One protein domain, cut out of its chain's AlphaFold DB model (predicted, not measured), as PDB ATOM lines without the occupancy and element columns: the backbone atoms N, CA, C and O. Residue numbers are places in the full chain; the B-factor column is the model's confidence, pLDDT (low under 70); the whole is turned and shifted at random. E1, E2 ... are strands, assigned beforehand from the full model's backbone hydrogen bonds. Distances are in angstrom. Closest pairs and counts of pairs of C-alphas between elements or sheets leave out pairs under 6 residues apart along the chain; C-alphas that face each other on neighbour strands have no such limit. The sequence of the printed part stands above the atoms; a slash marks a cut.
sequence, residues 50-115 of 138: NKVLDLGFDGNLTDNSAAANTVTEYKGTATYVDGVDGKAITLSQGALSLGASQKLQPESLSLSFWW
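This is residues 50 to 115 of the 138 residues of an uncharacterized protein of Bifidobacterium longum subsp. longum 35B (UniProt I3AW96). Little regular structure: a strand hairpin, E2 and E3, stands at one end, a short ladder, E1 and E4, lies along one side, and long loops make the rest. Residues 50 to 71 fold back on themselves, and residues 98 to 115 run out to the far end and return. The printed part has 66 residues, 15 of them in four named strands, E1 to E4, with no named helix; it is all strand and compact, radius of gyration of the C-alphas 12.1 A, spanning 33 by 24 by 18 A.

E2, residues 79 to 82, and E3, residues 87 to 90, form an antiparallel hairpin at 133 degrees; N 88 and O 81 are 2.8 A apart, within hydrogen-bond range. E1, residues 72 to 75, and E4, residues 95 to 97, are antiparallel at 141 degrees, with N 97 and O 72 at 2.8 A. E1 and E3 are apart.

E2 is 10.5 A long, E3 9.7 A, E1 9.0 A and E4 6.8 A. C-alpha 72 is at (15.063, -6.376, 35.016), C-alpha 97 at (16.027, -8.380, 30.316).

The C-alphas farthest apart, Asp 82 and Glu 107, are 33.9 A apart. The three links are tight. The printed part has no cut, and no printed residue is under 70 in pLDDT.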
ATOM      1  N   ASN A  50      21.840 -27.738  37.164       84.75
ATOM      2  CA  ASN A  50      22.235 -27.169  35.884       84.75
ATOM      3  C   ASN A  50      21.368 -25.973  35.474       84.75
ATOM      4  O   ASN A  50      21.614 -25.383  34.422       84.75
ATOM      5  N   LYS A  51      20.374 -25.585  36.285       91.19
ATOM      6  CA  LYS A  51      19.600 -24.366  36.047       91.19
ATOM      7  C   LYS A  51      20.525 -23.154  36.061       91.19
ATOM      8  O   LYS A  51      21.140 -22.828  37.075       91.19
ATOM      9  N   VAL A  52      20.581 -22.467  34.927       93.25
ATOM     10  CA  VAL A  52      21.282 -21.183  34.777       93.25
ATOM     11  C   VAL A  52      20.348 -19.983  34.936       93.25
ATOM     12  O   VAL A  52      20.828 -18.854  34.946       93.25
ATOM     13  N   LEU A  53      19.040 -20.235  35.035       94.50
ATOM     14  CA  LEU A  53      17.981 -19.264  35.284       94.50
ATOM     15  C   LEU A  53      16.772 -19.996  35.886       94.50
ATOM     16  O   LEU A  53      16.356 -21.025  35.350       94.50
ATOM     17  N   ASP A  54      16.212 -19.471  36.973       94.88
ATOM     18  CA  ASP A  54      14.990 -19.990  37.594       94.88
ATOM     19  C   ASP A  54      14.097 -18.834  38.064       94.88
ATOM     20  O   ASP A  54      14.410 -18.152  39.040       94.88
ATOM     21  N   LEU A  55      13.000 -18.588  37.344       95.56
ATOM     22  CA  LEU A  55      12.093 -17.468  37.591       95.56
ATOM     23  C   LEU A  55      10.714 -17.978  38.012       95.56
ATOM     24  O   LEU A  55       9.929 -18.419  37.175       95.56
ATOM     25  N   GLY A  56      10.425 -17.868  39.311       94.69
ATOM     26  CA  GLY A  56       9.129 -18.249  39.886       94.69
ATOM     27  C   GLY A  56       8.058 -17.159  39.795       94.69
ATOM     28  O   GLY A  56       6.878 -17.458  39.826       94.69
ATOM     29  N   PHE A  57       8.452 -15.887  39.648       96.44
ATOM     30  CA  PHE A  57       7.541 -14.736  39.565       96.44
ATOM     31  C   PHE A  57       6.600 -14.540  40.770       96.44
ATOM     32  O   PHE A  57       5.573 -13.874  40.641       96.44
ATOM     33  N   ASP A  58       6.969 -15.015  41.962       94.00
ATOM     34  CA  ASP A  58       6.222 -14.822  43.216       94.00
ATOM     35  C   ASP A  58       6.367 -13.399  43.787       94.00
ATOM     36  O   ASP A  58       6.874 -13.166  44.885       94.00
ATOM     37  N   GLY A  59       5.923 -12.413  43.006       94.56
ATOM     38  CA  GLY A  59       5.929 -10.994  43.368       94.56
ATOM     39  C   GLY A  59       7.250 -10.266  43.110       94.56
ATOM     40  O   GLY A  59       7.361  -9.084  43.433       94.56
ATOM     41  N   ASN A  60       8.248 -10.935  42.533       95.19
ATOM     42  CA  ASN A  60       9.536 -10.345  42.169       95.19
ATOM     43  C   ASN A  60      10.144 -11.021  40.921       95.19
ATOM     44  O   ASN A  60       9.618 -12.010  40.412       95.19
ATOM     45  N   LEU A  61      11.257 -10.461  40.435       96.31
ATOM     46  CA  LEU A  61      12.039 -10.975  39.302       96.31
ATOM     47  C   LEU A  61      13.325 -11.689  39.754       96.31
ATOM     48  O   LEU A  61      14.296 -11.739  39.005       96.31
ATOM     49  N   THR A  62      13.385 -12.180  40.992       96.19
ATOM     50  CA  THR A  62      14.590 -12.832  41.507       96.19
ATOM     51  C   THR A  62      14.846 -14.139  40.763       96.19
ATOM     52  O   THR A  62      13.975 -15.003  40.684       96.19
ATOM     53  N   ASP A  63      16.062 -14.279  40.237       95.88
ATOM     54  CA  ASP A  63      16.584 -15.545  39.740       95.88
ATOM     55  C   ASP A  63      16.995 -16.429  40.924       95.88
ATOM     56  O   ASP A  63      17.940 -16.110  41.651       95.88
ATOM     57  N   ASN A  64      16.278 -17.534  41.107       94.19
ATOM     58  CA  ASN A  64      16.499 -18.493  42.189       94.19
ATOM     59  C   ASN A  64      17.580 -19.534  41.854       94.19
ATOM     60  O   ASN A  64      17.880 -20.403  42.675       94.19
ATOM     61  N   SER A  65      18.166 -19.476  40.655       92.50
ATOM     62  CA  SER A  65      19.273 -20.350  40.282       92.50
ATOM     63  C   SER A  65      20.572 -19.957  40.996       92.50
ATOM     64  O   SER A  65      20.752 -18.833  41.465       92.50
ATOM     65  N   ALA A  66      21.553 -20.861  40.996       90.88
ATOM     66  CA  ALA A  66      22.891 -20.561  41.510       90.88
ATOM     67  C   ALA A  66      23.632 -19.482  40.688       90.88
ATOM     68  O   ALA A  66      24.674 -18.977  41.117       90.88
ATOM     69  N   ALA A  67      23.144 -19.141  39.489       91.75
ATOM     70  CA  ALA A  67      23.714 -18.073  38.679       91.75
ATOM     71  C   ALA A  67      23.341 -16.679  39.204       91.75
ATOM     72  O   ALA A  67      24.157 -15.770  39.025       91.75
ATOM     73  N   ALA A  68      22.185 -16.546  39.870       93.75
ATOM     74  CA  ALA A  68      21.671 -15.312  40.464       93.75
ATOM     75  C   ALA A  68      21.772 -14.107  39.510       93.75
ATOM     76  O   ALA A  68      22.323 -13.056  39.851       93.75
ATOM     77  N   ASN A  69      21.299 -14.281  38.274       95.19
ATOM     78  CA  ASN A  69      21.355 -13.236  37.261       95.19
ATOM     79  C   ASN A  69      20.461 -12.049  37.648       95.19
ATOM     80  O   ASN A  69      19.360 -12.212  38.176       95.19
ATOM     81  N   THR A  70      20.909 -10.834  37.327       95.56
ATOM     82  CA  THR A  70      20.090  -9.632  37.503       95.56
ATOM     83  C   THR A  70      19.062  -9.536  36.383       95.56
ATOM     84  O   THR A  70      19.385  -9.100  35.276       95.56
ATOM     85  N   VAL A  71      17.821  -9.906  36.689       96.69
ATOM     86  CA  VAL A  71      16.681  -9.754  35.781       96.69
ATOM     87  C   VAL A  71      15.997  -8.415  36.024       96.69
ATOM     88  O   VAL A  71      15.732  -8.029  37.164       96.69
ATOM     89  N   THR A  72      15.711  -7.689  34.947       96.00
ATOM     90  CA  THR A  72      15.063  -6.376  35.016       96.00
ATOM     91  C   THR A  72      13.923  -6.255  34.020       96.00
ATOM     92  O   THR A  72      13.858  -6.948  33.004       96.00
ATOM     93  N   GLU A  73      13.015  -5.325  34.291       95.19
ATOM     94  CA  GLU A  73      12.027  -4.884  33.315       95.19
ATOM     95  C   GLU A  73      12.756  -4.158  32.176       95.19
ATOM     96  O   GLU A  73      13.387  -3.122  32.387       95.19
ATOM     97  N   TYR A  74      12.711  -4.716  30.965       93.31
ATOM     98  CA  TYR A  74      13.264  -4.064  29.775       93.31
ATOM     99  C   TYR A  74      12.244  -3.111  29.151       93.31
ATOM    100  O   TYR A  74      12.583  -2.017  28.698       93.31
ATOM    101  N   LYS A  75      10.974  -3.525  29.130       92.75
ATOM    102  CA  LYS A  75       9.859  -2.724  28.633       92.75
ATOM    103  C   LYS A  75       8.595  -3.025  29.426       92.75
ATOM    104  O   LYS A  75       8.253  -4.189  29.624       92.75
ATOM    105  N   GLY A  76       7.854  -1.973  29.761       91.31
ATOM    106  CA  GLY A  76       6.646  -2.078  30.576       91.31
ATOM    107  C   GLY A  76       6.979  -2.290  32.050       91.31
ATOM    108  O   GLY A  76       8.127  -2.147  32.450       91.31
ATOM    109  N   THR A  77       5.958  -2.618  32.834       90.56
ATOM    110  CA  THR A  77       6.075  -2.872  34.273       90.56
ATOM    111  C   THR A  77       5.563  -4.271  34.570       90.56
ATOM    112  O   THR A  77       4.524  -4.676  34.037       90.56
ATOM    113  N   ALA A  78       6.289  -5.014  35.401       89.56
ATOM    114  CA  ALA A  78       5.906  -6.347  35.818       89.56
ATOM    115  C   ALA A  78       4.635  -6.272  36.666       89.56
ATOM    116  O   ALA A  78       4.513  -5.494  37.612       89.56
ATOM    117  N   THR A  79       3.677  -7.117  36.314       93.69
ATOM    118  CA  THR A  79       2.466  -7.334  37.102       93.69
ATOM    119  C   THR A  79       2.315  -8.825  37.325       93.69
ATOM    120  O   THR A  79       2.585  -9.618  36.420       93.69
ATOM    121  N   TYR A  80       1.917  -9.198  38.536       95.44
ATOM    122  CA  TYR A  80       1.849 -10.589  38.964       95.44
ATOM    123  C   TYR A  80       0.393 -11.006  39.146       95.44
ATOM    124  O   TYR A  80      -0.386 -10.307  39.797       95.44
ATOM    125  N   VAL A  81       0.032 -12.139  38.559       95.81
ATOM    126  CA  VAL A  81      -1.308 -12.741  38.596       95.81
ATOM    127  C   VAL A  81      -1.205 -14.185  39.077       95.81
ATOM    128  O   VAL A  81      -0.100 -14.691  39.248       95.81
ATOM    129  N   ASP A  82      -2.326 -14.854  39.326       96.19
ATOM    130  CA  ASP A  82      -2.302 -16.276  39.687       96.19
ATOM    131  C   ASP A  82      -1.788 -17.125  38.511       96.19
ATOM    132  O   ASP A  82      -2.226 -16.948  37.369       96.19
ATOM    133  N   GLY A  83      -0.823 -18.002  38.794       94.75
ATOM    134  CA  GLY A  83      -0.171 -18.882  37.825       94.75
ATOM    135  C   GLY A  83      -0.603 -20.343  37.949       94.75
ATOM    136  O   GLY A  83      -1.549 -20.675  38.660       94.75
ATOM    137  N   VAL A  84       0.108 -21.225  37.236       94.25
ATOM    138  CA  VAL A  84      -0.057 -22.687  37.365       94.25
ATOM    139  C   VAL A  84       0.483 -23.181  38.710       94.25
ATOM    140  O   VAL A  84      -0.124 -24.045  39.333       94.25
ATOM    141  N   ASP A  85       1.593 -22.599  39.159       90.88
ATOM    142  CA  ASP A  85       2.197 -22.803  40.471       90.88
ATOM    143  C   ASP A  85       2.617 -21.426  41.002       90.88
ATOM    144  O   ASP A  85       3.355 -20.715  40.324       90.88
ATOM    145  N   GLY A  86       2.065 -21.000  42.140       94.25
ATOM    146  CA  GLY A  86       2.292 -19.657  42.684       94.25
ATOM    147  C   GLY A  86       1.749 -18.516  41.809       94.25
ATOM    148  O   GLY A  86       0.602 -18.544  41.336       94.25
ATOM    149  N   LYS A  87       2.549 -17.460  41.644       96.69
ATOM    150  CA  LYS A  87       2.233 -16.326  40.764       96.69
ATOM    151  C   LYS A  87       2.903 -16.466  39.400       96.69
ATOM    152  O   LYS A  87       3.916 -17.121  39.227       96.69
ATOM    153  N   ALA A  88       2.335 -15.795  38.408       95.88
ATOM    154  CA  ALA A  88       2.905 -15.652  37.079       95.88
ATOM    155  C   ALA A  88       3.030 -14.174  36.716       95.88
ATOM    156  O   ALA A  88       2.221 -13.341  37.134       95.88
ATOM    157  N   ILE A  89       4.017 -13.846  35.886       95.56
ATOM    158  CA  ILE A  89       4.140 -12.506  35.319       95.56
ATOM    159  C   ILE A  89       3.209 -12.333  34.114       95.56
ATOM    160  O   ILE A  89       3.120 -13.192  33.239       95.56
ATOM    161  N   THR A  90       2.543 -11.183  34.033       93.50
ATOM    162  CA  THR A  90       1.816 -10.756  32.834       93.50
ATOM    163  C   THR A  90       2.631  -9.726  32.062       93.50
ATOM    164  O   THR A  90       2.945  -8.651  32.574       93.50
ATOM    165  N   LEU A  91       2.913 -10.023  30.792       89.31
ATOM    166  CA  LEU A  91       3.639  -9.141  29.879       89.31
ATOM    167  C   LEU A  91       2.689  -8.575  28.815       89.31
ATOM    168  O   LEU A  91       2.589  -9.078  27.700       89.31
ATOM    169  N   SER A  92       1.978  -7.496  29.149       84.44
ATOM    170  CA  SER A  92       1.140  -6.770  28.180       84.44
ATOM    171  C   SER A  92       1.977  -5.740  27.418       84.44
ATOM    172  O   SER A  92       2.170  -4.629  27.900       84.44
ATOM    173  N   GLN A  93       2.472  -6.102  26.227       82.81
ATOM    174  CA  GLN A  93       3.435  -5.298  25.443       82.81
ATOM    175  C   GLN A  93       4.766  -5.028  26.177       82.81
ATOM    176  O   GLN A  93       5.460  -4.050  25.871       82.81
ATOM    177  N   GLY A  94       5.103  -5.881  27.146       88.62
ATOM    178  CA  GLY A  94       6.313  -5.786  27.952       88.62
ATOM    179  C   GLY A  94       7.349  -6.845  27.595       88.62
ATOM    180  O   GLY A  94       7.068  -7.776  26.842       88.62
ATOM    181  N   ALA A  95       8.549  -6.685  28.140       92.62
ATOM    182  CA  ALA A  95       9.648  -7.630  27.999       92.62
ATOM    183  C   ALA A  95      10.576  -7.533  29.212       92.62
ATOM    184  O   ALA A  95      10.730  -6.459  29.802       92.62
ATOM    185  N   LEU A  96      11.218  -8.648  29.552       95.06
ATOM    186  CA  LEU A  96      12.255  -8.710  30.576       95.06
ATOM    187  C   LEU A  96      13.636  -8.757  29.922       95.06
ATOM    188  O   LEU A  96      13.816  -9.381  28.878       95.06
ATOM    189  N   SER A  97      14.614  -8.125  30.563       94.69
ATOM    190  CA  SER A  97      16.027  -8.380  30.316       94.69
ATOM    191  C   SER A  97      16.489  -9.438  31.305       94.69
ATOM    192  O   SER A  97      16.383  -9.236  32.512       94.69
ATOM    193  N   LEU A  98      17.021 -10.549  30.800       94.19
ATOM    194  CA  LEU A  98      17.591 -11.615  31.632       94.19
ATOM    195  C   LEU A  98      19.022 -11.289  32.101       94.19
ATOM    196  O   LEU A  98      19.598 -12.021  32.902       94.19
ATOM    197  N   GLY A  99      19.595 -10.186  31.608       90.62
ATOM    198  CA  GLY A  99      20.974  -9.776  31.862       90.62
ATOM    199  C   GLY A  99      21.947 -10.200  30.757       90.62
ATOM    200  O   GLY A  99      21.557 -10.709  29.710       90.62
ATOM    201  N   ALA A 100      23.239  -9.951  30.988       88.62
ATOM    202  CA  ALA A 100      24.324 -10.192  30.024       88.62
ATOM    203  C   ALA A 100      25.318 -11.273  30.494       88.62
ATOM    204  O   ALA A 100      26.470 -11.313  30.064       88.62
ATOM    205  N   SER A 101      24.900 -12.113  31.440       89.62
ATOM    206  CA  SER A 101      25.742 -13.163  32.009       89.62
ATOM    207  C   SER A 101      26.062 -14.231  30.967       89.62
ATOM    208  O   SER A 101      25.160 -14.785  30.345       89.62
ATOM    209  N   GLN A 102      27.339 -14.601  30.839       87.44
ATOM    210  CA  GLN A 102      27.756 -15.707  29.966       87.44
ATOM    211  C   GLN A 102      27.168 -17.056  30.407       87.44
ATOM    212  O   GLN A 102      27.054 -17.970  29.598       87.44
ATOM    213  N   LYS A 103      26.730 -17.178  31.670       88.19
ATOM    214  CA  LYS A 103      26.046 -18.383  32.162       88.19
ATOM    215  C   LYS A 103      24.713 -18.636  31.448       88.19
ATOM    216  O   LYS A 103      24.280 -19.777  31.402       88.19
ATOM    217  N   LEU A 104      24.090 -17.603  30.869       89.19
ATOM    218  CA  LEU A 104      22.867 -17.723  30.065       89.19
ATOM    219  C   LEU A 104      23.135 -18.197  28.627       89.19
ATOM    220  O   LEU A 104      22.192 -18.403  27.868       89.19
ATOM    221  N   GLN A 105      24.405 -18.369  28.247       88.00
ATOM    222  CA  GLN A 105      24.824 -18.808  26.915       88.00
ATOM    223  C   GLN A 105      25.706 -20.070  26.990       88.00
ATOM    224  O   GLN A 105      26.839 -20.056  26.501       88.00
ATOM    225  N   PRO A 106      25.240 -21.165  27.627       87.25
ATOM    226  CA  PRO A 106      25.964 -22.429  27.586       87.25
ATOM    227  C   PRO A 106      25.960 -23.005  26.162       87.25
ATOM    228  O   PRO A 106      25.123 -22.650  25.333       87.25
ATOM    229  N   GLU A 107      26.862 -23.950  25.889       86.56
ATOM    230  CA  GLU A 107      26.906 -24.668  24.605       86.56
ATOM    231  C   GLU A 107      25.581 -25.384  24.292       86.56
ATOM    232  O   GLU A 107      25.157 -25.455  23.142       86.56
ATOM    233  N   SER A 108      24.911 -25.899  25.325       88.25
ATOM    234  CA  SER A 108      23.597 -26.530  25.232       88.25
ATOM    235  C   SER A 108      22.644 -25.885  26.228       88.25
ATOM    236  O   SER A 108      22.912 -25.876  27.429       88.25
ATOM    237  N   LEU A 109      21.522 -25.363  25.729       87.62
ATOM    238  CA  LEU A 109      20.487 -24.712  26.527       87.62
ATOM    239  C   LEU A 109      19.133 -25.363  26.248       87.62
ATOM    240  O   LEU A 109      18.738 -25.531  25.097       87.62
ATOM    241  N   SER A 110      18.411 -25.699  27.314       89.94
ATOM    242  CA  SER A 110      16.998 -26.079  27.260       89.94
ATOM    243  C   SER A 110      16.169 -25.029  27.986       89.94
ATOM    244  O   SER A 110      16.624 -24.453  28.973       89.94
ATOM    245  N   LEU A 111      14.958 -24.779  27.494       90.50
ATOM    246  CA  LEU A 111      14.025 -23.820  28.073       90.50
ATOM    247  C   LEU A 111      12.672 -24.499  28.297       90.50
ATOM    248  O   LEU A 111      12.141 -25.149  27.399       90.50
ATOM    249  N   SER A 112      12.107 -24.311  29.486       91.56
ATOM    250  CA  SER A 112      10.787 -24.809  29.867       91.56
ATOM    251  C   SER A 112      10.035 -23.732  30.638       91.56
ATOM    252  O   SER A 112      10.577 -23.181  31.595       91.56
ATOM    253  N   PHE A 113       8.797 -23.439  30.248       93.06
ATOM    254  CA  PHE A 113       7.932 -22.491  30.949       93.06
ATOM    255  C   PHE A 113       6.460 -22.790  30.671       93.06
ATOM    256  O   PHE A 113       6.102 -23.371  29.645       93.06
ATOM    257  N   TRP A 114       5.606 -22.338  31.584       94.62
ATOM    258  CA  TRP A 114       4.170 -22.255  31.357       94.62
ATOM    259  C   TRP A 114       3.832 -20.968  30.610       94.62
ATOM    260  O   TRP A 114       4.376 -19.904  30.901       94.62
ATOM    261  N   TRP A 115       2.907 -21.058  29.658       91.81
ATOM    262  CA  TRP A 115       2.468 -19.927  28.849       91.81
ATOM    263  C   TRP A 115       0.945 -19.878  28.784       91.81
ATOM    264  O   TRP A 115       0.298 -20.883  28.490       91.81
TER     265      TRP A 115